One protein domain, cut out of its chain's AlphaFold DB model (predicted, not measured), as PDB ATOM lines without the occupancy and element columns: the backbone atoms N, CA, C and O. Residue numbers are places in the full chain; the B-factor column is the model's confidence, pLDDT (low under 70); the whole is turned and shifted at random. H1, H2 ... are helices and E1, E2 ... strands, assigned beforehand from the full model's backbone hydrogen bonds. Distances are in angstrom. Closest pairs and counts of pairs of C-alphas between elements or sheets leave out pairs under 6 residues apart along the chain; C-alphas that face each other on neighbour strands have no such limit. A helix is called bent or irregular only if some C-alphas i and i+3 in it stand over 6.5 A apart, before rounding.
ATOM      1  N   TYR A  82      45.465 -27.074  52.272       73.69
ATOM      2  CA  TYR A  82      44.770 -27.640  51.124       73.69
ATOM      3  C   TYR A  82      45.649 -27.502  49.880       73.69
ATOM      4  O   TYR A  82      46.035 -26.390  49.507       73.69
ATOM      5  N   PHE A  83      45.975 -28.621  49.232       74.81
ATOM      6  CA  PHE A  83      46.815 -28.639  48.033       74.81
ATOM      7  C   PHE A  83      46.151 -29.440  46.924       74.81
ATOM      8  O   PHE A  83      46.023 -30.655  47.037       74.81
ATOM      9  N   LYS A  84      45.802 -28.800  45.808       78.12
ATOM     10  CA  LYS A  84      45.379 -29.535  44.612       78.12
ATOM     11  C   LYS A  84      46.561 -30.316  44.046       78.12
ATOM     12  O   LYS A  84      47.673 -29.789  43.954       78.12
ATOM     13  N   VAL A  85      46.311 -31.556  43.639       71.12
ATOM     14  CA  VAL A  85      47.314 -32.436  43.020       71.12
ATOM     15  C   VAL A  85      47.687 -31.925  41.625       71.12
ATOM     16  O   VAL A  85      48.853 -31.963  41.246       71.12
ATOM     17  N   SER A  86      46.724 -31.370  40.882       64.06
ATOM     18  CA  SER A  86      46.940 -30.767  39.559       64.06
ATOM     19  C   SER A  86      47.875 -29.553  39.574       64.06
ATOM     20  O   SER A  86      48.534 -29.268  38.577       64.06
ATOM     21  N   ASP A  87      47.977 -28.854  40.707       54.22
ATOM     22  CA  ASP A  87      48.835 -27.671  40.856       54.22
ATOM     23  C   ASP A  87      50.324 -28.048  41.015       54.22
ATOM     24  O   ASP A  87      51.168 -27.173  41.221       54.22
ATOM     25  N   GLN A  88      50.660 -29.345  40.927       57.06
ATOM     26  CA  GLN A  88      51.977 -29.907  41.242       57.06
ATOM     27  C   GLN A  88      52.772 -30.378  40.009       57.06
ATOM     28  O   GLN A  88      53.581 -31.295  40.125       57.06
ATOM     29  N   ASN A  89      52.612 -29.735  38.843       60.38
ATOM     30  CA  ASN A  89      53.535 -29.877  37.694       60.38
ATOM     31  C   ASN A  89      54.909 -29.232  37.993       60.38
ATOM     32  O   ASN A  89      55.397 -28.373  37.262       60.38
ATOM     33  N   MET A  90      55.498 -29.601  39.124       65.31
ATOM     34  CA  MET A  90      56.736 -29.085  39.685       65.31
ATOM     35  C   MET A  90      57.762 -30.217  39.709       65.31
ATOM     36  O   MET A  90      57.405 -31.373  39.937       65.31
ATOM     37  N   SER A  91      59.042 -29.904  39.494       73.19
ATOM     38  CA  SER A  91      60.104 -30.875  39.772       73.19
ATOM     39  C   SER A  91      60.137 -31.221  41.265       73.19
ATOM     40  O   SER A  91      59.677 -30.437  42.098       73.19
ATOM     41  N   ASP A  92      60.726 -32.362  41.629       72.06
ATOM     42  CA  ASP A  92      60.865 -32.766  43.037       72.06
ATOM     43  C   ASP A  92      61.549 -31.672  43.888       72.06
ATOM     44  O   ASP A  92      61.113 -31.399  45.007       72.06
ATOM     45  N   ASP A  93      62.535 -30.958  43.334       74.12
ATOM     46  CA  ASP A  93      63.207 -29.832  44.000       74.12
ATOM     47  C   ASP A  93      62.276 -28.626  44.218       74.12
ATOM     48  O   ASP A  93      62.301 -27.970  45.268       74.12
ATOM     49  N   GLN A  94      61.425 -28.317  43.236       72.56
ATOM     50  CA  GLN A  94      60.429 -27.247  43.343       72.56
ATOM     51  C   GLN A  94      59.343 -27.608  44.357       72.56
ATOM     52  O   GLN A  94      58.961 -26.774  45.177       72.56
ATOM     53  N   LEU A  95      58.896 -28.863  44.361       67.81
ATOM     54  CA  LEU A  95      57.909 -29.364  45.305       67.81
ATOM     55  C   LEU A  95      58.451 -29.328  46.743       67.81
ATOM     56  O   LEU A  95      57.769 -28.857  47.652       67.81
ATOM     57  N   TYR A  96      59.701 -29.756  46.949       72.50
ATOM     58  CA  TYR A  96      60.351 -29.741  48.263       72.50
ATOM     59  C   TYR A  96      60.531 -28.317  48.806       72.50
ATOM     60  O   TYR A  96      60.302 -28.064  49.991       72.50
ATOM     61  N   SER A  97      60.907 -27.373  47.938       72.75
ATOM     62  CA  SER A  97      61.178 -25.983  48.323       72.75
ATOM     63  C   SER A  97      59.920 -25.125  48.489       72.75
ATOM     64  O   SER A  97      59.859 -24.317  49.414       72.75
ATOM     65  N   GLN A  98      58.908 -25.295  47.635       69.69
ATOM     66  CA  GLN A  98      57.720 -24.427  47.602       69.69
ATOM     67  C   GLN A  98      56.502 -25.043  48.297       69.69
ATOM     68  O   GLN A  98      55.608 -24.323  48.740       69.69
ATOM     69  N   ARG A  99      56.446 -26.375  48.406       68.56
ATOM     70  CA  ARG A  99      55.299 -27.137  48.929       68.56
ATOM     71  C   ARG A  99      55.756 -28.201  49.930       68.56
ATOM     72  O   ARG A  99      55.307 -29.345  49.904       68.56
ATOM     73  N   ARG A 100      56.626 -27.801  50.864       68.50
ATOM     74  CA  ARG A 100      57.269 -28.690  51.851       68.50
ATOM     75  C   ARG A 100      56.295 -29.584  52.633       68.50
ATOM     76  O   ARG A 100      56.646 -30.715  52.936       68.50
ATOM     77  N   ALA A 101      55.088 -29.097  52.935       66.62
ATOM     78  CA  ALA A 101      54.062 -29.871  53.641       66.62
ATOM     79  C   ALA A 101      53.390 -30.951  52.769       66.62
ATOM     80  O   ALA A 101      52.964 -31.970  53.294       66.62
ATOM     81  N   TYR A 102      53.323 -30.763  51.448       70.38
ATOM     82  CA  TYR A 102      52.777 -31.750  50.508       70.38
ATOM     83  C   TYR A 102      53.804 -32.833  50.145       70.38
ATOM     84  O   TYR A 102      53.449 -33.995  49.958       70.38
ATOM     85  N   TYR A 103      55.086 -32.460  50.061       71.12
ATOM     86  CA  TYR A 103      56.170 -33.317  49.566       71.12
ATOM     87  C   TYR A 103      56.208 -34.753  50.141       71.12
ATOM     88  O   TYR A 103      56.411 -35.679  49.346       71.12
ATOM     89  N   PRO A 104      55.989 -34.992  51.454       75.31
ATOM     90  CA  PRO A 104      55.995 -36.343  52.023       75.31
ATOM     91  C   PRO A 104      54.906 -37.265  51.460       75.31
ATOM     92  O   PRO A 104      55.097 -38.475  51.417       75.31
ATOM     93  N   TYR A 105      53.790 -36.700  50.994       77.81
ATOM     94  CA  TYR A 105      52.592 -37.443  50.591       77.81
ATOM     95  C   TYR A 105      52.469 -37.619  49.073       77.81
ATOM     96  O   TYR A 105      51.600 -38.344  48.599       77.81
ATOM     97  N   ARG A 106      53.342 -36.974  48.289       74.62
ATOM     98  CA  ARG A 106      53.216 -36.864  46.823       74.62
ATOM     99  C   ARG A 106      53.083 -38.203  46.090       74.62
ATOM    100  O   ARG A 106      52.365 -38.280  45.101       74.62
ATOM    101  N   ASN A 107      53.749 -39.246  46.587       77.94
ATOM    102  CA  ASN A 107      53.751 -40.575  45.968       77.94
ATOM    103  C   ASN A 107      52.455 -41.357  46.227       77.94
ATOM    104  O   ASN A 107      52.179 -42.321  45.520       77.94
ATOM    105  N   ASN A 108      51.666 -40.925  47.212       79.38
ATOM    106  CA  ASN A 108      50.402 -41.543  47.600       79.38
ATOM    107  C   ASN A 108      49.189 -40.806  47.017       79.38
ATOM    108  O   ASN A 108      48.052 -41.183  47.294       79.38
ATOM    109  N   ALA A 109      49.407 -39.747  46.230       79.62
ATOM    110  CA  ALA A 109      48.319 -39.003  45.615       79.62
ATOM    111  C   ALA A 109      47.484 -39.925  44.703       79.62
ATOM    112  O   ALA A 109      48.063 -40.663  43.894       79.62
ATOM    113  N   PRO A 110      46.136 -39.870  44.775       86.31
ATOM    114  CA  PRO A 110      45.272 -40.604  43.860       86.31
ATOM    115  C   PRO A 110      45.658 -40.294  42.419       86.31
ATOM    116  O   PRO A 110      46.065 -39.172  42.123       86.31
ATOM    117  N   LYS A 111      45.542 -41.258  41.506       85.62
ATOM    118  CA  LYS A 111      45.858 -41.053  40.084       85.62
ATOM    119  C   LYS A 111      44.667 -40.435  39.347       85.62
ATOM    120  O   LYS A 111      43.535 -40.505  39.817       85.62
ATOM    121  N   THR A 112      44.927 -39.833  38.188       84.31
ATOM    122  CA  THR A 112      43.850 -39.444  37.267       84.31
ATOM    123  C   THR A 112      43.155 -40.684  36.727       84.31
ATOM    124  O   THR A 112      43.801 -41.712  36.506       84.31
ATOM    125  N   THR A 113      41.862 -40.566  36.465       88.50
ATOM    126  CA  THR A 113      41.017 -41.655  35.965       88.50
ATOM    127  C   THR A 113      40.448 -41.309  34.588       88.50
ATOM    128  O   THR A 113      40.783 -40.277  33.999       88.50
ATOM    129  N   ASP A 114      39.563 -42.155  34.063       89.06
ATOM    130  CA  ASP A 114      38.761 -41.872  32.868       89.06
ATOM    131  C   ASP A 114      37.802 -40.678  33.055       89.06
ATOM    132  O   ASP A 114      37.371 -40.077  32.072       89.06
ATOM    133  N   ARG A 115      37.539 -40.272  34.305       86.19
ATOM    134  CA  ARG A 115      36.807 -39.047  34.667       86.19
ATOM    135  C   ARG A 115      37.735 -37.904  35.102       86.19
ATOM    136  O   ARG A 115      37.327 -36.978  35.806       86.19
ATOM    137  N   GLY A 116      38.999 -37.953  34.680       88.44
ATOM    138  CA  GLY A 116      39.992 -36.916  34.945       88.44
ATOM    139  C   GLY A 116      40.405 -36.871  36.414       88.44
ATOM    140  O   GLY A 116      41.063 -37.784  36.907       88.44
ATOM    141  N   GLU A 117      40.049 -35.788  37.106       86.12
ATOM    142  CA  GLU A 117      40.360 -35.588  38.528       86.12
ATOM    143  C   GLU A 117      39.423 -36.373  39.464       86.12
ATOM    144  O   GLU A 117      39.719 -36.542  40.641       86.12
ATOM    145  N   GLN A 118      38.308 -36.896  38.967       90.50
ATOM    146  CA  GLN A 118      37.340 -37.648  39.770       90.50
ATOM    147  C   GLN A 118      37.739 -39.126  39.888       90.50
ATOM    148  O   GLN A 118      38.674 -39.578  39.223       90.50
ATOM    149  N   VAL A 119      37.033 -39.898  40.718       92.69
ATOM    150  CA  VAL A 119      37.153 -41.369  40.690       92.69
ATOM    151  C   VAL A 119      36.705 -41.926  39.336       92.69
ATOM    152  O   VAL A 119      36.014 -41.235  38.583       92.69
ATOM    153  N   SER A 120      37.069 -43.170  39.021       94.12
ATOM    154  CA  SER A 120      36.716 -43.755  37.726       94.12
ATOM    155  C   SER A 120      35.205 -43.904  37.541       94.12
ATOM    156  O   SER A 120      34.442 -43.897  38.511       94.12
ATOM    157  N   THR A 121      34.747 -44.057  36.296       91.12
ATOM    158  CA  THR A 121      33.317 -44.304  36.017       91.12
ATOM    159  C   THR A 121      32.804 -45.548  36.745       91.12
ATOM    160  O   THR A 121      31.719 -45.520  37.324       91.12
ATOM    161  N   ASP A 122      33.604 -46.612  36.776       93.06
ATOM    162  CA  ASP A 122      33.246 -47.863  37.448       93.06
ATOM    163  C   ASP A 122      33.145 -47.697  38.971       93.06
ATOM    164  O   ASP A 122      32.179 -48.161  39.574       93.06
ATOM    165  N   GLU A 123      34.094 -46.984  39.591       94.75
ATOM    166  CA  GLU A 123      34.065 -46.713  41.034       94.75
ATOM    167  C   GLU A 123      32.859 -45.847  41.407       94.75
ATOM    168  O   GLU A 123      32.178 -46.125  42.389       94.75
ATOM    169  N   TYR A 124      32.541 -44.842  40.590       95.06
ATOM    170  CA  TYR A 124      31.353 -44.014  40.777       95.06
ATOM    171  C   TYR A 124      30.058 -44.819  40.726       95.06
ATOM    172  O   TYR A 124      29.256 -44.738  41.656       95.06
ATOM    173  N   ASN A 125      29.870 -45.625  39.679       92.06
ATOM    174  CA  ASN A 125      28.667 -46.442  39.539       92.06
ATOM    175  C   ASN A 125      28.540 -47.440  40.697       92.06
ATOM    176  O   ASN A 125      27.445 -47.644  41.218       92.06
ATOM    177  N   PHE A 126      29.654 -48.047  41.113       96.00
ATOM    178  CA  PHE A 126      29.679 -48.976  42.235       96.00
ATOM    179  C   PHE A 126      29.302 -48.291  43.551       96.00
ATOM    180  O   PHE A 126      28.387 -48.740  44.233       96.00
ATOM    181  N   VAL A 127      29.968 -47.187  43.896       96.50
ATOM    182  CA  VAL A 127      29.798 -46.501  45.185       96.50
ATOM    183  C   VAL A 127      28.403 -45.889  45.329       96.50
ATOM    184  O   VAL A 127      27.775 -46.056  46.374       96.50
ATOM    185  N   ILE A 128      27.885 -45.224  44.289       94.44
ATOM    186  CA  ILE A 128      26.546 -44.611  44.326       94.44
ATOM    187  C   ILE A 128      25.457 -45.673  44.525       94.44
ATOM    188  O   ILE A 128      24.534 -45.463  45.317       94.44
ATOM    189  N   ASN A 129      25.576 -46.820  43.848       92.44
ATOM    190  CA  ASN A 129      24.634 -47.929  44.014       92.44
ATOM    191  C   ASN A 129      24.804 -48.631  45.366       92.44
ATOM    192  O   ASN A 129      23.804 -48.928  46.011       92.44
ATOM    193  N   TYR A 130      26.041 -48.819  45.839       94.38
ATOM    194  CA  TYR A 130      26.313 -49.403  47.154       94.38
ATOM    195  C   TYR A 130      25.607 -48.616  48.261       94.38
ATOM    196  O   TYR A 130      24.860 -49.181  49.049       94.38
ATOM    197  N   ILE A 131      25.770 -47.291  48.302       93.25
ATOM    198  CA  ILE A 131      25.144 -46.458  49.344       93.25
ATOM    199  C   ILE A 131      23.613 -46.543  49.274       93.25
ATOM    200  O   ILE A 131      22.947 -46.565  50.308       93.25
ATOM    201  N   LYS A 132      23.056 -46.646  48.061       89.94
ATOM    202  CA  LYS A 132      21.616 -46.810  47.837       89.94
ATOM    203  C   LYS A 132      21.074 -48.135  48.371       89.94
ATOM    204  O   LYS A 132      19.978 -48.169  48.921       89.94
ATOM    205  N   GLU A 133      21.828 -49.216  48.208       88.81
ATOM    206  CA  GLU A 133      21.461 -50.554  48.685       88.81
ATOM    207  C   GLU A 133      21.745 -50.739  50.189       88.81
ATOM    208  O   GLU A 133      21.121 -51.584  50.833       88.81
ATOM    209  N   HIS A 134      22.619 -49.905  50.764       86.88
ATOM    210  CA  HIS A 134      23.108 -50.004  52.142       86.88
ATOM    211  C   HIS A 134      22.949 -48.701  52.969       86.88
ATOM    212  O   HIS A 134      23.888 -48.294  53.655       86.88
ATOM    213  N   PRO A 135      21.772 -48.041  53.011       83.38
ATOM    214  CA  PRO A 135      21.613 -46.679  53.563       83.38
ATOM    215  C   PRO A 135      21.893 -46.536  55.077       83.38
ATOM    216  O   PRO A 135      22.051 -45.431  55.615       83.38
ATOM    217  N   ASN A 136      21.954 -47.663  55.789       83.44
ATOM    218  CA  ASN A 136      22.131 -47.718  57.238       83.44
ATOM    219  C   ASN A 136      23.557 -48.076  57.683       83.44
ATOM    220  O   ASN A 136      23.806 -48.074  58.881       83.44
ATOM    221  N   GLU A 137      24.483 -48.363  56.762       82.12
ATOM    222  CA  GLU A 137      25.857 -48.772  57.113       82.12
ATOM    223  C   GLU A 137      26.807 -47.601  57.405       82.12
ATOM    224  O   GLU A 137      27.904 -47.806  57.914       82.12
ATOM    225  N   GLY A 138      26.419 -46.368  57.069       78.12
ATOM    226  CA  GLY A 138      27.259 -45.199  57.323       78.12
ATOM    227  C   GLY A 138      27.241 -44.736  58.786       78.12
ATOM    228  O   GLY A 138      26.201 -44.784  59.447       78.12
ATOM    229  N   SER A 139      28.370 -44.208  59.259       82.56
ATOM    230  CA  SER A 139      28.564 -43.629  60.598       82.56
ATOM    231  C   SER A 139      28.719 -42.102  60.544       82.56
ATOM    232  O   SER A 139      28.839 -41.523  59.470       82.56
ATOM    233  N   GLN A 140      28.737 -41.420  61.694       79.94
ATOM    234  CA  GLN A 140      29.134 -39.999  61.764       79.94
ATOM    235  C   GLN A 140      30.632 -39.804  62.041       79.94
ATOM    236  O   GLN A 140      31.133 -38.689  61.958       79.94
ATOM    237  N   GLU A 141      31.359 -40.880  62.340       76.00
ATOM    238  CA  GLU A 141      32.749 -40.817  62.788       76.00
ATOM    239  C   GLU A 141      33.729 -41.174  61.669       76.00
ATOM    240  O   GLU A 141      33.536 -42.149  60.939       76.00
ATOM    241  N   CYS A 142      34.822 -40.414  61.585       73.50
ATOM    242  CA  CYS A 142      35.958 -40.679  60.709       73.50
ATOM    243  C   CYS A 142      37.253 -40.215  61.388       73.50
ATOM    244  O   CYS A 142      37.376 -39.089  61.872       73.50
ATOM    245  N   ASP A 143      38.251 -41.090  61.432       68.56
ATOM    246  CA  ASP A 143      39.511 -40.884  62.150       68.56
ATOM    247  C   ASP A 143      40.635 -40.305  61.273       68.56
ATOM    248  O   ASP A 143      41.789 -40.243  61.691       68.56
ATOM    249  N   LEU A 144      40.311 -39.834  60.065       75.50
ATOM    250  CA  LEU A 144      41.295 -39.258  59.150       75.50
ATOM    251  C   LEU A 144      41.582 -37.785  59.456       75.50
ATOM    252  O   LEU A 144      40.693 -36.942  59.384       75.50
ATOM    253  N   GLU A 145      42.853 -37.466  59.705       74.38
ATOM    254  CA  GLU A 145      43.351 -36.089  59.882       74.38
ATOM    255  C   GLU A 145      44.180 -35.589  58.684       74.38
ATOM    256  O   GLU A 145      44.191 -34.398  58.373       74.38
ATOM    257  N   ASN A 146      44.860 -36.508  57.989       77.81
ATOM    258  CA  ASN A 146      45.650 -36.225  56.791       77.81
ATOM    259  C   ASN A 146      45.193 -37.153  55.668       77.81
ATOM    260  O   ASN A 146      45.430 -38.363  55.714       77.81
ATOM    261  N   TYR A 147      44.526 -36.600  54.663       86.88
ATOM    262  CA  TYR A 147      43.874 -37.396  53.631       86.88
ATOM    263  C   TYR A 147      43.840 -36.682  52.287       86.88
ATOM    264  O   TYR A 147      43.830 -35.457  52.193       86.88
ATOM    265  N   PHE A 148      43.812 -37.475  51.224       89.00
ATOM    266  CA  PHE A 148      43.415 -37.015  49.911       89.00
ATOM    267  C   PHE A 148      41.898 -37.049  49.786       89.00
ATOM    268  O   PHE A 148      41.260 -38.020  50.189       89.00
ATOM    269  N   ILE A 149      41.346 -36.004  49.181       91.44
ATOM    270  CA  ILE A 149      39.961 -35.942  48.734       91.44
ATOM    271  C   ILE A 149      39.898 -36.113  47.219       91.44
ATOM    272  O   ILE A 149      40.730 -35.568  46.483       91.44
ATOM    273  N   GLN A 150      38.911 -36.877  46.758       92.69
ATOM    274  CA  GLN A 150      38.596 -37.043  45.345       92.69
ATOM    275  C   GLN A 150      37.077 -37.093  45.162       92.69
ATOM    276  O   GLN A 150      36.394 -37.868  45.830       92.69
ATOM    277  N   ASN A 151      36.524 -36.279  44.258       93.00
ATOM    278  CA  ASN A 151      35.080 -36.281  44.031       93.00
ATOM    279  C   ASN A 151      34.625 -37.614  43.421       93.00
ATOM    280  O   ASN A 151      35.191 -38.065  42.418       93.00
ATOM    281  N   VAL A 152      33.577 -38.212  43.993       95.81
ATOM    282  CA  VAL A 152      32.896 -39.367  43.395       95.81
ATOM    283  C   VAL A 152      31.786 -38.865  42.481       95.81
ATOM    284  O   VAL A 152      31.789 -39.163  41.286       95.81
ATOM    285  N   GLY A 153      30.889 -38.032  43.006       90.19
ATOM    286  CA  GLY A 153      29.768 -37.458  42.264       90.19
ATOM    287  C   GLY A 153      28.456 -37.545  43.036       90.19
ATOM    288  O   GLY A 153      28.462 -37.636  44.259       90.19
ATOM    289  N   SER A 154      27.346 -37.522  42.306       92.38
ATOM    290  CA  SER A 154      25.979 -37.498  42.829       92.38
ATOM    291  C   SER A 154      25.118 -38.534  42.118       92.38
ATOM    292  O   SER A 154      25.329 -38.777  40.932       92.38
ATOM    293  N   SER A 155      24.114 -39.082  42.801       90.50
ATOM    294  CA  SER A 155      23.034 -39.856  42.178       90.50
ATOM    295  C   SER A 155      22.196 -39.036  41.185       90.50
ATOM    296  O   SER A 155      21.617 -39.602  40.258       90.50
ATOM    297  N   PHE A 156      22.142 -37.707  41.354       87.56
ATOM    298  CA  PHE A 156      21.219 -36.796  40.666       87.56
ATOM    299  C   PHE A 156      19.739 -37.195  40.804       87.56
ATOM    300  O   PHE A 156      18.919 -36.876  39.931       87.56
ATOM    301  N   ASP A 157      19.392 -37.860  41.911       88.19
ATOM    302  CA  ASP A 157      18.016 -38.225  42.223       88.19
ATOM    303  C   ASP A 157      17.130 -36.960  42.329       88.19
ATOM    304  O   ASP A 157      17.576 -35.838  42.613       88.19
ATOM    305  N   SER A 158      15.860 -37.122  41.944       92.94
ATOM    306  CA  SER A 158      14.887 -36.031  41.823       92.94
ATOM    307  C   SER A 158      13.848 -36.110  42.932       92.94
ATOM    308  O   SER A 158      13.141 -37.106  43.063       92.94
ATOM    309  N   TYR A 159      13.686 -35.011  43.656       91.19
ATOM    310  CA  TYR A 159      12.830 -34.911  44.827       91.19
ATOM    311  C   TYR A 159      11.669 -33.961  44.572       91.19
ATOM    312  O   TYR A 159      11.848 -32.857  44.057       91.19
ATOM    313  N   THR A 160      10.463 -34.386  44.946       93.69
ATOM    314  CA  THR A 160       9.295 -33.500  44.952       93.69
ATOM    315  C   THR A 160       9.240 -32.781  46.290       93.69
ATOM    316  O   THR A 160       9.246 -33.424  47.340       93.69
ATOM    317  N   THR A 161       9.191 -31.453  46.263       91.00
ATOM    318  CA  THR A 161       9.082 -30.656  47.487       91.00
ATOM    319  C   THR A 161       7.696 -30.763  48.112       91.00
ATOM    320  O   THR A 161       6.706 -31.083  47.444       91.00
ATOM    321  N   THR A 162       7.609 -30.458  49.405       89.06
ATOM    322  CA  THR A 162       6.330 -30.213  50.070       89.06
ATOM    323  C   THR A 162       5.560 -29.101  49.339       89.06
ATOM    324  O   THR A 162       6.176 -28.164  48.813       89.06
ATOM    325  N   PRO A 163       4.220 -29.199  49.252       85.06
ATOM    326  CA  PRO A 163       3.417 -28.163  48.617       85.06
ATOM    327  C   PRO A 163       3.586 -26.815  49.322       85.06
ATOM    328  O   PRO A 163       3.610 -26.756  50.550       85.06
ATOM    329  N   ASP A 164       3.653 -25.732  48.550       81.25
ATOM    330  CA  ASP A 164       3.568 -24.379  49.102       81.25
ATOM    331  C   ASP A 164       2.146 -24.040  49.592       81.25
ATOM    332  O   ASP A 164       1.206 -24.825  49.454       81.25
ATOM    333  N   GLN A 165       1.967 -22.828  50.126       78.75
ATOM    334  CA  GLN A 165       0.670 -22.304  50.584       78.75
ATOM    335  C   GLN A 165      -0.452 -22.328  49.521       78.75
ATOM    336  O   GLN A 165      -1.625 -22.242  49.877       78.75
ATOM    337  N   ASN A 166      -0.123 -22.458  48.228       81.75
ATOM    338  CA  ASN A 166      -1.085 -22.568  47.129       81.75
ATOM    339  C   ASN A 166      -1.249 -24.017  46.624       81.75
ATOM    340  O   ASN A 166      -1.894 -24.240  45.598       81.75
ATOM    341  N   GLY A 167      -0.652 -25.000  47.303       82.44
ATOM    342  CA  GLY A 167      -0.678 -26.409  46.916       82.44
ATOM    343  C   GLY A 167       0.265 -26.767  45.762       82.44
ATOM    344  O   GLY A 167       0.150 -27.859  45.208       82.44
ATOM    345  N   LYS A 168       1.192 -25.878  45.372       86.00
ATOM    346  CA  LYS A 168       2.140 -26.137  44.279       86.00
ATOM    347  C   LYS A 168       3.415 -26.793  44.809       86.00
ATOM    348  O   LYS A 168       4.048 -26.280  45.726       86.00
ATOM    349  N   THR A 169       3.843 -27.873  44.164       89.00
ATOM    350  CA  THR A 169       5.137 -28.535  44.392       89.00
ATOM    351  C   THR A 169       6.137 -28.173  43.293       89.00
ATOM    352  O   THR A 169       5.750 -27.702  42.221       89.00
ATOM    353  N   ASP A 170       7.429 -28.371  43.560       90.69
ATOM    354  CA  ASP A 170       8.499 -28.321  42.559       90.69
ATOM    355  C   ASP A 170       9.278 -29.645  42.569       90.69
ATOM    356  O   ASP A 170       9.291 -30.358  43.571       90.69
ATOM    357  N   ILE A 171       9.954 -29.948  41.459       92.81
ATOM    358  CA  ILE A 171      10.919 -31.047  41.376       92.81
ATOM    359  C   ILE A 171      12.321 -30.447  41.453       92.81
ATOM    360  O   ILE A 171      12.662 -29.561  40.665       92.81
ATOM    361  N   VAL A 172      13.128 -30.932  42.392       90.25
ATOM    362  CA  VAL A 172      14.505 -30.491  42.623       90.25
ATOM    363  C   VAL A 172      15.436 -31.687  42.495       90.25
ATOM    364  O   VAL A 172      15.176 -32.736  43.070       90.25
ATOM    365  N   LYS A 173      16.526 -31.533  41.745       89.06
ATOM    366  CA  LYS A 173      17.593 -32.534  41.668       89.06
ATOM    367  C   LYS A 173      18.672 -32.196  42.681       89.06
ATOM    368  O   LYS A 173      19.266 -31.124  42.557       89.06
ATOM    369  N   GLY A 174      18.923 -33.082  43.646       79.88
ATOM    370  CA  GLY A 174      19.804 -32.789  44.782       79.88
ATOM    371  C   GLY A 174      21.200 -32.337  44.354       79.88
ATOM    372  O   GLY A 174      21.601 -31.204  44.621       79.88
ATOM    373  N   GLY A 175      21.884 -33.160  43.554       81.00
ATOM    374  CA  GLY A 175      23.232 -32.865  43.056       81.00
ATOM    375  C   GLY A 175      23.384 -31.571  42.241       81.00
ATOM    376  O   GLY A 175      24.478 -31.025  42.164       81.00
ATOM    377  N   GLU A 176      22.318 -31.020  41.649       87.06
ATOM    378  CA  GLU A 176      22.400 -29.741  40.918       87.06
ATOM    379  C   GLU A 176      22.381 -28.513  41.840       87.06
ATOM    380  O   GLU A 176      22.573 -27.391  41.363       87.06
ATOM    381  N   LYS A 177      22.074 -28.698  43.127       88.50
ATOM    382  CA  LYS A 177      21.905 -27.608  44.097       88.50
ATOM    383  C   LYS A 177      22.949 -27.603  45.206       88.50
ATOM    384  O   LYS A 177      22.988 -26.656  45.981       88.50
ATOM    385  N   MET A 178      23.796 -28.626  45.277       86.19
ATOM    386  CA  MET A 178      24.866 -28.739  46.269       86.19
ATOM    387  C   MET A 178      26.130 -28.029  45.760       86.19
ATOM    388  O   MET A 178      26.955 -28.615  45.055       86.19
ATOM    389  N   ASP A 179      26.237 -26.741  46.091       82.06
ATOM    390  CA  ASP A 179      27.181 -25.789  45.492       82.06
ATOM    391  C   ASP A 179      28.623 -25.971  45.961       82.06
ATOM    392  O   ASP A 179      29.540 -25.782  45.166       82.06
ATOM    393  N   TYR A 180      28.831 -26.239  47.256       82.12
ATOM    394  CA  TYR A 180      30.170 -26.421  47.809       82.12
ATOM    395  C   TYR A 180      30.218 -27.182  49.130       82.12
ATOM    396  O   TYR A 180      29.240 -27.215  49.877       82.12
ATOM    397  N   LEU A 181      31.393 -27.760  49.399       82.88
ATOM    398  CA  LEU A 181      31.730 -28.553  50.579       82.88
ATOM    399  C   LEU A 181      32.442 -27.678  51.607       82.88
ATOM    400  O   LEU A 181      33.379 -26.943  51.263       82.88
ATOM    401  N   THR A 182      32.060 -27.820  52.874       78.62
ATOM    402  CA  THR A 182      32.891 -27.362  53.986       78.62
ATOM    403  C   THR A 182      33.146 -28.473  54.995       78.62
ATOM    404  O   THR A 182      32.294 -29.330  55.205       78.62
ATOM    405  N   ILE A 183      34.326 -28.457  55.609       79.00
ATOM    406  CA  ILE A 183      34.671 -29.296  56.766       79.00
ATOM    407  C   ILE A 183      35.298 -28.354  57.789       79.00
ATOM    408  O   ILE A 183      36.160 -27.547  57.440       79.00
ATOM    409  N   GLY A 184      34.813 -28.383  59.026       70.44
ATOM    410  CA  GLY A 184      35.231 -27.516  60.130       70.44
ATOM    411  C   GLY A 184      35.097 -26.032  59.807       70.44
ATOM    412  O   GLY A 184      35.911 -25.228  60.251       70.44
ATOM    413  N   GLY A 185      34.113 -25.678  58.972       68.44
ATOM    414  CA  GLY A 185      33.904 -24.319  58.465       68.44
ATOM    415  C   GLY A 185      34.849 -23.894  57.332       68.44
ATOM    416  O   GLY A 185      34.737 -22.772  56.840       68.44
ATOM    417  N   ILE A 186      35.759 -24.761  56.878       68.50
ATOM    418  CA  ILE A 186      36.673 -24.479  55.765       68.50
ATOM    419  C   ILE A 186      36.020 -24.865  54.444       68.50
ATOM    420  O   ILE A 186      35.713 -26.030  54.215       68.50
ATOM    421  N   HIS A 187      35.849 -23.890  53.554       72.69
ATOM    422  CA  HIS A 187      35.343 -24.102  52.200       72.69
ATOM    423  C   HIS A 187      36.426 -24.704  51.290       72.69
ATOM    424  O   HIS A 187      37.481 -24.102  51.075       72.69
ATOM    425  N   PHE A 188      36.139 -25.870  50.715       74.62
ATOM    426  CA  PHE A 188      37.004 -26.528  49.738       74.62
ATOM    427  C   PHE A 188      36.719 -25.993  48.335       74.62
ATOM    428  O   PHE A 188      35.685 -26.285  47.738       74.62
ATOM    429  N   LEU A 189      37.646 -25.188  47.808       66.25
ATOM    430  CA  LEU A 189      37.489 -24.544  46.503       66.25
ATOM    431  C   LEU A 189      37.357 -25.569  45.368       66.25
ATOM    432  O   LEU A 189      38.116 -26.542  45.305       66.25
ATOM    433  N   ASP A 190      36.442 -25.263  44.444       73.69
ATOM    434  CA  ASP A 190      36.110 -26.028  43.233       73.69
ATOM    435  C   ASP A 190      35.478 -27.406  43.476       73.69
ATOM    436  O   ASP A 190      35.339 -28.189  42.535       73.69
ATOM    437  N   TYR A 191      35.070 -27.691  44.714       78.00
ATOM    438  CA  TYR A 191      34.266 -28.860  45.050       78.00
ATOM    439  C   TYR A 191      32.778 -28.527  45.001       78.00
ATOM    440  O   TYR A 191      32.338 -27.620  45.693       78.00
ATOM    441  N   ASN A 192      32.013 -29.293  44.229       82.69
ATOM    442  CA  ASN A 192      30.551 -29.348  44.213       82.69
ATOM    443  C   ASN A 192      30.095 -30.777  43.866       82.69
ATOM    444  O   ASN A 192      30.913 -31.631  43.521       82.69
ATOM    445  N   ALA A 193      28.794 -31.058  43.906       83.25
ATOM    446  CA  ALA A 193      28.299 -32.417  43.660       83.25
ATOM    447  C   ALA A 193      28.609 -32.982  42.258       83.25
ATOM    448  O   ALA A 193      28.614 -34.197  42.056       83.25
ATOM    449  N   SER A 194      28.936 -32.124  41.288       80.94
ATOM    450  CA  SER A 194      29.308 -32.523  39.926       80.94
ATOM    451  C   SER A 194      30.820 -32.550  39.680       80.94
ATOM    452  O   SER A 194      31.263 -33.195  38.727       80.94
ATOM    453  N   ASN A 195      31.630 -31.857  40.488       79.75
ATOM    454  CA  ASN A 195      33.052 -31.661  40.215       79.75
ATOM    455  C   ASN A 195      33.903 -31.467  41.478       79.75
ATOM    456  O   ASN A 195      33.432 -30.978  42.492       79.75
ATOM    457  N   GLY A 196      35.184 -31.816  41.401       78.94
ATOM    458  CA  GLY A 196      36.148 -31.552  42.466       78.94
ATOM    459  C   GLY A 196      37.538 -32.075  42.099       78.94
ATOM    460  O   GLY A 196      37.636 -33.203  41.605       78.94
ATOM    461  N   PRO A 197      38.612 -31.286  42.292       78.50
ATOM    462  CA  PRO A 197      39.975 -31.718  41.985       78.50
ATOM    463  C   PRO A 197      40.478 -32.754  42.993       78.50
ATOM    464  O   PRO A 197      40.115 -32.691  44.165       78.50
ATOM    465  N   ARG A 198      41.414 -33.636  42.619       85.12
ATOM    466  CA  ARG A 198      42.158 -34.390  43.644       85.12
ATOM    467  C   ARG A 198      42.947 -33.405  44.489       85.12
ATOM    468  O   ARG A 198      43.671 -32.566  43.944       85.12
ATOM    469  N   ALA A 199      42.854 -33.513  45.805       82.38
ATOM    470  CA  ALA A 199      43.572 -32.603  46.684       82.38
ATOM    471  C   ALA A 199      43.998 -33.264  47.989       82.38
ATOM    472  O   ALA A 199      43.315 -34.147  48.488       82.38
ATOM    473  N   LEU A 200      45.127 -32.822  48.536       81.56
ATOM    474  CA  LEU A 200      45.590 -33.163  49.874       81.56
ATOM    475  C   LEU A 200      44.995 -32.188  50.890       81.56
ATOM    476  O   LEU A 200      45.057 -30.973  50.688       81.56
ATOM    477  N   VAL A 201      44.501 -32.734  51.993       82.50
ATOM    478  CA  VAL A 201      43.975 -32.016  53.150       82.50
ATOM    479  C   VAL A 201      44.797 -32.409  54.374       82.50
ATOM    480  O   VAL A 201      44.958 -33.598  54.651       82.50
ATOM    481  N   LEU A 202      45.342 -31.418  55.081       73.88
ATOM    482  CA  LEU A 202      46.136 -31.611  56.299       73.88
ATOM    483  C   LEU A 202      45.626 -30.725  57.430       73.88
ATOM    484  O   LEU A 202      45.313 -29.552  57.200       73.88
ATOM    485  N   GLY A 203      45.671 -31.247  58.655       64.81
ATOM    486  CA  GLY A 203      45.429 -30.469  59.874       64.81
ATOM    487  C   GLY A 203      43.955 -30.168  60.145       64.81
ATOM    488  O   GLY A 203      43.652 -29.200  60.840       64.81
ATOM    489  N   ILE A 204      43.050 -30.972  59.580       68.62
ATOM    490  CA  ILE A 204      41.623 -30.962  59.900       68.62
ATOM    491  C   ILE A 204      41.082 -32.388  59.857       68.62
ATOM    492  O   ILE A 204      41.305 -33.104  58.882       68.62
ATOM    493  N   ARG A 205      40.363 -32.807  60.902       78.06
ATOM    494  CA  ARG A 205      39.727 -34.127  60.916       78.06
ATOM    495  C   ARG A 205      38.554 -34.161  59.942       78.06
ATOM    496  O   ARG A 205      37.793 -33.200  59.853       78.06
ATOM    497  N   ALA A 206      38.408 -35.265  59.217       81.50
ATOM    498  CA  ALA A 206      37.349 -35.425  58.227       81.50
ATOM    499  C   ALA A 206      35.948 -35.296  58.843       81.50
ATOM    500  O   ALA A 206      35.073 -34.727  58.204       81.50
ATOM    501  N   ASP A 207      35.747 -35.759  60.080       77.19
ATOM    502  CA  ASP A 207      34.471 -35.715  60.808       77.19
ATOM    503  C   ASP A 207      34.201 -34.402  61.553       77.19
ATOM    504  O   ASP A 207      33.209 -34.281  62.270       77.19
ATOM    505  N   GLN A 208      35.044 -33.385  61.371       78.44
ATOM    506  CA  GLN A 208      34.851 -32.085  61.998       78.44
ATOM    507  C   GLN A 208      33.722 -31.317  61.291       78.44
ATOM    508  O   GLN A 208      33.983 -30.423  60.502       78.44
ATOM    509  N   SER A 209      32.463 -31.669  61.549       76.12
ATOM    510  CA  SER A 209      31.263 -31.013  61.000       76.12
ATOM    511  C   SER A 209      31.289 -30.792  59.471       76.12
ATOM    512  O   SER A 209      31.295 -29.642  59.019       76.12
ATOM    513  N   PRO A 210      31.309 -31.859  58.647       86.75
ATOM    514  CA  PRO A 210      31.040 -31.748  57.218       86.75
ATOM    515  C   PRO A 210      29.686 -31.097  56.930       86.75
ATOM    516  O   PRO A 210      28.659 -31.492  57.481       86.75
ATOM    517  N   THR A 211      29.672 -30.135  56.013       82.81
ATOM    518  CA  THR A 211      28.447 -29.486  55.539       82.81
ATOM    519  C   THR A 211      28.500 -29.258  54.038       82.81
ATOM    520  O   THR A 211      29.575 -29.204  53.431       82.81
ATOM    521  N   TYR A 212      27.332 -29.062  53.437       85.81
ATOM    522  CA  TYR A 212      27.233 -28.548  52.078       85.81
ATOM    523  C   TYR A 212      26.336 -27.315  52.028       85.81
ATOM    524  O   TYR A 212      25.463 -27.125  52.881       85.81
ATOM    525  N   ARG A 213      26.534 -26.479  51.006       85.50
ATOM    526  CA  ARG A 213      25.609 -25.386  50.705       85.50
ATOM    527  C   ARG A 213      24.590 -25.779  49.643       85.50
ATOM    528  O   ARG A 213      24.968 -26.252  48.579       85.50
ATOM    529  N   ASP A 214      23.322 -25.507  49.912       87.75
ATOM    530  CA  ASP A 214      22.202 -25.634  48.984       87.75
ATOM    531  C   ASP A 214      21.851 -24.281  48.335       87.75
ATOM    532  O   ASP A 214      21.480 -23.335  49.034       87.75
ATOM    533  N   SER A 215      21.923 -24.184  47.003       87.94
ATOM    534  CA  SER A 215      21.509 -22.991  46.244       87.94
ATOM    535  C   SER A 215      20.000 -22.848  46.067       87.94
ATOM    536  O   SER A 215      19.544 -21.760  45.707       87.94
ATOM    537  N   TYR A 216      19.207 -23.906  46.272       86.81
ATOM    538  CA  TYR A 216      17.750 -23.792  46.171       86.81
ATOM    539  C   TYR A 216      17.146 -23.107  47.405       86.81
ATOM    540  O   TYR A 216      16.171 -22.359  47.271       86.81
ATOM    541  N   SER A 217      17.735 -23.338  48.582       83.81
ATOM    542  CA  SER A 217      17.303 -22.729  49.839       83.81
ATOM    543  C   SER A 217      17.575 -21.218  49.877       83.81
ATOM    544  O   SER A 217      18.675 -20.759  49.570       83.81
ATOM    545  N   ASP A 218      16.590 -20.437  50.325       78.56
ATOM    546  CA  ASP A 218      16.723 -18.994  50.598       78.56
ATOM    547  C   ASP A 218      16.926 -18.674  52.094       78.56
ATOM    548  O   ASP A 218      17.223 -17.535  52.454       78.56
ATOM    549  N   ASN A 219      16.841 -19.694  52.952       68.12
ATOM    550  CA  ASN A 219      17.196 -19.685  54.369       68.12
ATOM    551  C   ASN A 219      17.797 -21.042  54.759       68.12
ATOM    552  O   ASN A 219      17.470 -22.056  54.147       68.12
ATOM    553  N   ASN A 220      18.660 -21.076  55.778       71.31
ATOM    554  CA  ASN A 220      19.338 -22.299  56.221       71.31
ATOM    555  C   ASN A 220      20.025 -23.036  55.053       71.31
ATOM    556  O   ASN A 220      19.836 -24.228  54.828       71.31
ATOM    557  N   ASN A 221      20.741 -22.287  54.221       80.88
ATOM    558  CA  ASN A 221      21.380 -22.784  53.007       80.88
ATOM    559  C   ASN A 221      22.645 -23.600  53.285       80.88
ATOM    560  O   ASN A 221      23.097 -24.290  52.385       80.88
ATOM    561  N   VAL A 222      23.184 -23.583  54.503       80.81
ATOM    562  CA  VAL A 222      24.204 -24.543  54.947       80.81
ATOM    563  C   VAL A 222      23.499 -25.710  55.624       80.81
ATOM    564  O   VAL A 222      22.657 -25.500  56.489       80.81
ATOM    565  N   LYS A 223      23.810 -26.936  55.207       82.88
ATOM    566  CA  LYS A 223      23.178 -28.147  55.731       82.88
ATOM    567  C   LYS A 223      24.168 -28.893  56.612       82.88
ATOM    568  O   LYS A 223      25.160 -29.438  56.129       82.88
ATOM    569  N   GLU A 224      23.884 -28.860  57.903       80.81
ATOM    570  CA  GLU A 224      24.617 -29.551  58.963       80.81
ATOM    571  C   GLU A 224      23.971 -30.915  59.234       80.81
ATOM    572  O   GLU A 224      22.796 -31.116  58.932       80.81
ATOM    573  N   ASP A 225      24.743 -31.868  59.760       76.31
ATOM    574  CA  ASP A 225      24.280 -33.210  60.164       76.31
ATOM    575  C   ASP A 225      23.581 -34.040  59.068       76.31
ATOM    576  O   ASP A 225      22.929 -35.053  59.336       76.31
ATOM    577  N   LYS A 226      23.744 -33.644  57.803       88.44
ATOM    578  CA  LYS A 226      23.228 -34.347  56.620       88.44
ATOM    579  C   LYS A 226      24.306 -35.140  55.902       88.44
ATOM    580  O   LYS A 226      24.319 -35.206  54.679       88.44
ATOM    581  N   TYR A 227      25.197 -35.750  56.677       93.75
ATOM    582  CA  TYR A 227      26.281 -36.575  56.168       93.75
ATOM    583  C   TYR A 227      26.406 -37.904  56.917       93.75
ATOM    584  O   TYR A 227      25.960 -38.046  58.056       93.75
ATOM    585  N   LYS A 228      27.062 -38.861  56.264       91.56
ATOM    586  CA  LYS A 228      27.589 -40.095  56.841       91.56
ATOM    587  C   LYS A 228      28.937 -40.422  56.205       91.56
ATOM    588  O   LYS A 228      29.193 -40.065  55.057       91.56
ATOM    589  N   PHE A 229      29.774 -41.150  56.927       93.12
ATOM    590  CA  PHE A 229      30.969 -41.788  56.405       93.12
ATOM    591  C   PHE A 229      30.703 -43.263  56.141       93.12
ATOM    592  O   PHE A 229      30.219 -43.982  57.010       93.12
ATOM    593  N   TYR A 230      31.058 -43.722  54.948       92.06
ATOM    594  CA  TYR A 230      31.010 -45.130  54.568       92.06
ATOM    595  C   TYR A 230      32.420 -45.664  54.379       92.06
ATOM    596  O   TYR A 230      33.273 -44.980  53.813       92.06
ATOM    597  N   LYS A 231      32.662 -46.914  54.778       87.56
ATOM    598  CA  LYS A 231      33.846 -47.658  54.341       87.56
ATOM    599  C   LYS A 231      33.447 -48.654  53.276       87.56
ATOM    600  O   LYS A 231      32.803 -49.654  53.569       87.56
ATOM    601  N   ILE A 232      33.863 -48.394  52.045       87.19
ATOM    602  CA  ILE A 232      33.477 -49.216  50.899       87.19
ATOM    603  C   ILE A 232      34.733 -49.847  50.315       87.19
ATOM    604  O   ILE A 232      35.740 -49.170  50.091       87.19
ATOM    605  N   THR A 233      34.674 -51.158  50.088       85.12
ATOM    606  CA  THR A 233      35.747 -51.904  49.425       85.12
ATOM    607  C   THR A 233      35.452 -51.994  47.939       85.12
ATOM    608  O   THR A 233      34.469 -52.611  47.540       85.12
ATOM    609  N   TYR A 234      36.325 -51.409  47.129       84.19
ATOM    610  CA  TYR A 234      36.262 -51.441  45.675       84.19
ATOM    611  C   TYR A 234      37.641 -51.832  45.131       84.19
ATOM    612  O   TYR A 234      38.656 -51.321  45.593       84.19
ATOM    613  N   ASN A 235      37.707 -52.782  44.194       82.44
ATOM    614  CA  ASN A 235      38.969 -53.303  43.641       82.44
ATOM    615  C   ASN A 235      40.017 -53.723  44.695       82.44
ATOM    616  O   ASN A 235      41.210 -53.479  44.537       82.44
ATOM    617  N   ASN A 236      39.575 -54.396  45.763       74.81
ATOM    618  CA  ASN A 236      40.413 -54.833  46.893       74.81
ATOM    619  C   ASN A 236      41.061 -53.691  47.697       74.81
ATOM    620  O   ASN A 236      41.949 -53.940  48.516       74.81
ATOM    621  N   GLU A 237      40.604 -52.458  47.498       77.88
ATOM    622  CA  GLU A 237      40.993 -51.302  48.290       77.88
ATOM    623  C   GLU A 237      39.777 -50.775  49.038       77.88
ATOM    624  O   GLU A 237      38.742 -50.457  48.449       77.88
ATOM    625  N   THR A 238      39.892 -50.678  50.356       81.12
ATOM    626  CA  THR A 238      38.881 -49.988  51.145       81.12
ATOM    627  C   THR A 238      39.257 -48.526  51.267       81.12
ATOM    628  O   THR A 238      40.412 -48.193  51.523       81.12
ATOM    629  N   ASN A 239      38.272 -47.656  51.073       86.94
ATOM    630  CA  ASN A 239      38.400 -46.228  51.302       86.94
ATOM    631  C   ASN A 239      37.224 -45.716  52.132       86.94
ATOM    632  O   ASN A 239      36.186 -46.375  52.230       86.94
ATOM    633  N   TRP A 240      37.416 -44.549  52.735       93.19
ATOM    634  CA  TRP A 240      36.347 -43.801  53.373       93.19
ATOM    635  C   TRP A 240      35.626 -42.970  52.308       93.19
ATOM    636  O   TRP A 240      36.244 -42.486  51.362       93.19
ATOM    637  N   TYR A 241      34.324 -42.783  52.472       96.50
ATOM    638  CA  TYR A 241      33.494 -41.969  51.595       96.50
ATOM    639  C   TYR A 241      32.638 -41.061  52.462       96.50
ATOM    640  O   TYR A 241      31.856 -41.552  53.272       96.50
ATOM    641  N   LEU A 242      32.822 -39.751  52.323       96.94
ATOM    642  CA  LEU A 242      31.941 -38.739  52.888       96.94
ATOM    643  C   LEU A 242      30.731 -38.599  51.966       96.94
ATOM    644  O   LEU A 242      30.882 -38.278  50.788       96.94
ATOM    645  N   CYS A 243      29.556 -38.857  52.512       97.38
ATOM    646  CA  CYS A 243      28.320 -39.082  51.782       97.38
ATOM    647  C   CYS A 243      27.240 -38.156  52.346       97.38
ATOM    648  O   CYS A 243      27.064 -38.123  53.560       97.38
ATOM    649  N   PHE A 244      26.516 -37.424  51.503       96.06
ATOM    650  CA  PHE A 244      25.494 -36.459  51.918       96.06
ATOM    651  C   PHE A 244      24.091 -36.856  51.444       96.06
ATOM    652  O   PHE A 244      23.946 -37.414  50.359       96.06
ATOM    653  N   ASP A 245      23.084 -36.526  52.257       94.12
ATOM    654  CA  ASP A 245      21.644 -36.656  51.968       94.12
ATOM    655  C   ASP A 245      21.065 -35.258  51.696       94.12
ATOM    656  O   ASP A 245      21.197 -34.340  52.519       94.12
ATOM    657  N   TYR A 246      20.487 -35.057  50.513       93.44
ATOM    658  CA  TYR A 246      20.045 -33.750  50.065       93.44
ATOM    659  C   TYR A 246      18.767 -33.315  50.774       93.44
ATOM    660  O   TYR A 246      17.704 -33.908  50.690       93.44
ATOM    661  N   THR A 247      18.840 -32.153  51.398       90.44
ATOM    662  CA  THR A 247      17.722 -31.431  51.991       90.44
ATOM    663  C   THR A 247      17.649 -30.012  51.451       90.44
ATOM    664  O   THR A 247      18.668 -29.394  51.124       90.44
ATOM    665  N   THR A 248      16.436 -29.464  51.391       89.12
ATOM    666  CA  THR A 248      16.199 -28.089  50.944       89.12
ATOM    667  C   THR A 248      15.022 -27.443  51.660       89.12
ATOM    668  O   THR A 248      14.098 -28.125  52.107       89.12
ATOM    669  N   GLN A 249      15.051 -26.116  51.781       87.44
ATOM    670  CA  GLN A 249      13.993 -25.326  52.395       87.44
ATOM    671  C   GLN A 249      13.932 -23.934  51.768       87.44
ATOM    672  O   GLN A 249      14.899 -23.180  51.809       87.44
ATOM    673  N   LYS A 250      12.769 -23.579  51.229       84.19
ATOM    674  CA  LYS A 250      12.515 -22.288  50.598       84.19
ATOM    675  C   LYS A 250      11.295 -21.621  51.216       84.19
ATOM    676  O   LYS A 250      10.237 -22.242  51.318       84.19
ATOM    677  N   HIS A 251      11.422 -20.364  51.619       81.06
ATOM    678  CA  HIS A 251      10.303 -19.586  52.130       81.06
ATOM    679  C   HIS A 251       9.322 -19.210  51.015       81.06
ATOM    680  O   HIS A 251       9.670 -19.063  49.843       81.06
ATOM    681  N   ASP A 252       8.060 -19.024  51.385       70.75
ATOM    682  CA  ASP A 252       6.983 -18.647  50.465       70.75
ATOM    683  C   ASP A 252       6.786 -17.121  50.339       70.75
ATOM    684  O   ASP A 252       5.793 -16.654  49.772       70.75
ATOM    685  N   GLY A 253       7.748 -16.338  50.840       60.75
ATOM    686  CA  GLY A 253       7.779 -14.879  50.745       60.75
ATOM    687  C   GLY A 253       6.823 -14.139  51.688       60.75
ATOM    688  O   GLY A 253       6.812 -12.908  51.650       60.75
ATOM    689  N   LYS A 254       6.048 -14.831  52.542       53.88
ATOM    690  CA  LYS A 254       5.197 -14.205  53.567       53.88
ATOM    691  C   LYS A 254       5.659 -14.614  54.970       53.88
ATOM    692  O   LYS A 254       5.545 -15.765  55.378       53.88
ATOM    693  N   ASP A 255       6.208 -13.644  55.696       55.78
ATOM    694  CA  ASP A 255       6.493 -13.710  57.136       55.78
ATOM    695  C   ASP A 255       7.352 -14.897  57.616       55.78
ATOM    696  O   ASP A 255       7.199 -15.373  58.737       55.78
ATOM    697  N   GLY A 256       8.291 -15.371  56.787       57.31
ATOM    698  CA  GLY A 256       9.246 -16.414  57.190       57.31
ATOM    699  C   GLY A 256       8.612 -17.786  57.439       57.31
ATOM    700  O   GLY A 256       9.233 -18.645  58.064       57.31
ATOM    701  N   THR A 257       7.388 -18.008  56.954       63.00
ATOM    702  CA  THR A 257       6.752 -19.324  57.012       63.00
ATOM    703  C   THR A 257       7.519 -20.282  56.102       63.00
ATOM    704  O   THR A 257       7.884 -19.943  54.972       63.00
ATOM    705  N   VAL A 258       7.807 -21.488  56.601       62.16
ATOM    706  CA  VAL A 258       8.445 -22.537  55.800       62.16
ATOM    707  C   VAL A 258       7.536 -22.855  54.617       62.16
ATOM    708  O   VAL A 258       6.435 -23.360  54.810       62.16
ATOM    709  N   GLY A 259       7.994 -22.526  53.409       75.12
ATOM    710  CA  GLY A 259       7.310 -22.865  52.170       75.12
ATOM    711  C   GLY A 259       7.678 -24.280  51.729       75.12
ATOM    712  O   GLY A 259       7.491 -25.249  52.460       75.12
ATOM    713  N   LYS A 260       8.233 -24.396  50.523       86.19
ATOM    714  CA  LYS A 260       8.618 -25.681  49.926       86.19
ATOM    715  C   LYS A 260       9.853 -26.251  50.612       86.19
ATOM    716  O   LYS A 260      10.842 -25.546  50.796       86.19
ATOM    717  N   SER A 261       9.837 -27.537  50.921       88.38
ATOM    718  CA  SER A 261      10.967 -28.221  51.545       88.38
ATOM    719  C   SER A 261      11.099 -29.674  51.100       88.38
ATOM    720  O   SER A 261      10.158 -30.283  50.598       88.38
ATOM    721  N   HIS A 262      12.291 -30.229  51.285       89.62
ATOM    722  CA  HIS A 262      12.573 -31.657  51.207       89.62
ATOM    723  C   HIS A 262      13.531 -32.005  52.353       89.62
ATOM    724  O   HIS A 262      14.519 -31.302  52.566       89.62
ATOM    725  N   ALA A 263      13.200 -33.038  53.129       86.81
ATOM    726  CA  ALA A 263      13.872 -33.355  54.393       86.81
ATOM    727  C   ALA A 263      15.041 -34.351  54.262       86.81
ATOM    728  O   ALA A 263      15.677 -34.654  55.279       86.81
ATOM    729  N   GLY A 264      15.325 -34.805  53.038       89.00
ATOM    730  CA  GLY A 264      16.169 -35.964  52.762       89.00
ATOM    731  C   GLY A 264      15.344 -37.242  52.697       89.00
ATOM    732  O   GLY A 264      14.224 -37.296  53.225       89.00
ATOM    733  N   ASP A 265      15.872 -38.257  52.027       84.88
ATOM    734  CA  ASP A 265      15.257 -39.585  51.927       84.88
ATOM    735  C   ASP A 265      15.984 -40.645  52.777       84.88
ATOM    736  O   ASP A 265      15.545 -41.797  52.852       84.88
ATOM    737  N   GLY A 266      17.049 -40.242  53.481       88.25
ATOM    738  CA  GLY A 266      17.883 -41.116  54.300       88.25
ATOM    739  C   GLY A 266      18.922 -41.910  53.504       88.25
ATOM    740  O   GLY A 266      19.626 -42.734  54.097       88.25
ATOM    741  N   VAL A 267      19.047 -41.674  52.195       90.62
ATOM    742  CA  VAL A 267      20.050 -42.276  51.315       90.62
ATOM    743  C   VAL A 267      21.128 -41.241  51.002       90.62
ATOM    744  O   VAL A 267      20.928 -40.266  50.297       90.62
ATOM    745  N   TYR A 268      22.339 -41.473  51.499       95.50
ATOM    746  CA  TYR A 268      23.410 -40.470  51.471       95.50
ATOM    747  C   TYR A 268      24.208 -40.478  50.149       95.50
ATOM    748  O   TYR A 268      25.421 -40.293  50.142       95.50
ATOM    749  N   ASN A 269      23.566 -40.764  49.016       94.25
ATOM    750  CA  ASN A 269      24.231 -40.858  47.710       94.25
ATOM    751  C   ASN A 269      24.089 -39.577  46.859       94.25
ATOM    752  O   ASN A 269      24.539 -39.556  45.709       94.25
ATOM    753  N   ASP A 270      23.506 -38.506  47.408       94.69
ATOM    754  CA  ASP A 270      23.285 -37.245  46.691       94.69
ATOM    755  C   ASP A 270      24.566 -36.464  46.436       94.69
ATOM    756  O   ASP A 270      24.663 -35.750  45.440       94.69
ATOM    757  N   TRP A 271      25.568 -36.605  47.296       95.69
ATOM    758  CA  TRP A 271      26.928 -36.172  47.001       95.69
ATOM    759  C   TRP A 271      27.924 -37.014  47.782       95.69
ATOM    760  O   TRP A 271      27.865 -37.093  49.006       95.69
ATOM    761  N   VAL A 272      28.851 -37.633  47.057       97.50
ATOM    762  CA  VAL A 272      29.866 -38.520  47.604       97.50
ATOM    763  C   VAL A 272      31.270 -38.016  47.265       97.50
ATOM    764  O   VAL A 272      31.583 -37.671  46.120       97.50
ATOM    765  N   VAL A 273      32.141 -38.015  48.273       96.94
ATOM    766  CA  VAL A 273      33.559 -37.657  48.184       96.94
ATOM    767  C   VAL A 273      34.390 -38.781  48.792       96.94
ATOM    768  O   VAL A 273      34.177 -39.175  49.934       96.94
ATOM    769  N   LYS A 274      35.356 -39.301  48.037       96.12
ATOM    770  CA  LYS A 274      36.292 -40.328  48.500       96.12
ATOM    771  C   LYS A 274      37.389 -39.685  49.340       96.12
ATOM    772  O   LYS A 274      37.958 -38.670  48.938       96.12
ATOM    773  N   LEU A 275      37.703 -40.312  50.468       94.81
ATOM    774  CA  LEU A 275      38.772 -39.946  51.388       94.81
ATOM    775  C   LEU A 275      39.790 -41.094  51.463       94.81
ATOM    776  O   LEU A 275      39.454 -42.224  51.831       94.81
ATOM    777  N   THR A 276      41.044 -40.799  51.132       88.88
ATOM    778  CA  THR A 276      42.152 -41.768  51.142       88.88
ATOM    779  C   THR A 276      43.252 -41.278  52.084       88.88
ATOM    780  O   THR A 276      43.614 -40.107  51.992       88.88
ATOM    781  N   PRO A 277      43.826 -42.106  52.975       83.50
ATOM    782  CA  PRO A 277      44.879 -41.659  53.883       83.50
ATOM    783  C   PRO A 277      46.088 -41.128  53.114       83.50
ATOM    784  O   PRO A 277      46.564 -41.747  52.160       83.50
ATOM    785  N   ALA A 278      46.598 -39.968  53.522       74.94
ATOM    786  CA  ALA A 278      47.687 -39.314  52.804       74.94
ATOM    787  C   ALA A 278      49.028 -40.048  52.960       74.94
ATOM    788  O   ALA A 278      49.871 -40.030  52.060       74.94
TER     789      ALA A 278
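Overview. This is residues 82 to 278 of the 535 residues of the protein "Putative lipoprotein" of Prevotella bryantii B14 (UniProt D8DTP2). A strongly twisted sheet of six strands has the longest helix, H3, packed on one face, with the two short helices H1 and H2 toward one end of the long axis. Toward the other end lie two small hairpins, E3 with E4 and E10 with E11; the two-stranded sheet of E5 and E7 lies between these and the six-stranded sheet's E1 and E6. The 197 printed residues run E1 H1 H2 H3 E2 to E12, three named helices and twelve named strands, of mixed class, with 89 residues in named elements, under half. The large sheet's order is E1 - E6 - E2 - E12 - E9 - E8, all antiparallel. The whole is compact by its radius of gyration of the C-alphas, 18.0 A, yet elongated, spanning 64 by 34 by 29 A.

Along the chain. In the large sheet, E1 is residues 82 to 84, beginning at C-alpha 82 (44.770, -27.640, 51.124), E6 199 to 202, E2 146 to 153 (21.6 A), E12 271 to 277 (20.0 A), E9 237 to 244 (21.8 A) and E8 227 to 234 (20.8 A). E12 ends at C-alpha 277 (44.879, -41.659, 53.883). H3 is residues 121 to 133 (18.4 A), H1 92 to 98 and H2 103 to 108. The two-stranded sheets are E3, 158 to 160, with E4, 171 to 173; E5, 178 to 183 (14.4 A), with E7, 211 to 214; and E10, 248 to 251, with E11, 258 to 262.

Arrangement. The edge strands of the large sheet are E1 and E8. N 83 and O 200 are 2.9 A apart between E1 and E6, N 149 and O 199 2.8 A between E6 and E2, N 148 and O 276 2.7 A between E2 and E12, N 242 and O 273 2.8 A between E12 and E9, and N 228 and O 243 2.8 A in the hairpin E8 and E9. H3 is on one face, two layers, a helix layer and a sheet; its closest C-alphas to E2 are Tyr 124 and Val 152, 5.6 A. H2, irregular with C-alphas 104 and 107 7.7 A apart, only grazes the sheet. H1 is not on it, and is close to H2 but not clearly touching, at 5.7 A between the C-alphas of Tyr 96 and Tyr 103. The closest C-alphas of E5 and E12, Met 178 and Trp 271, are 7.7 A apart; those of E7 and E10, Asp 214 and Thr 248, 6.8 A; those of E3 and E11, Tyr 159 and His 262, 7.2 A. N 182 and O 211 are 2.9 A apart between E5 and E7, N 159 and O 172 2.8 A in the hairpin E3 and E4, and N 250 and O 260 2.8 A in the hairpin E10 and E11. Every O i to N i+4 pair is within hydrogen-bond range in H1 and H3; H2 has 0 of 2, but 2 of 3 O i to N i+3 pairs.

Size, cuts and confidence. The C-alphas farthest apart, Asp 93 and Asn 166, are 64.8 A apart. The printed part has no cut; the long links are H2 to H3, H3 to E2, E5 to E6 and E7 to E8. The mean pLDDT of the printed part is 82.4, with 23 residues under 70, among them 86 to 90, 98 to 101 and 253 to 258.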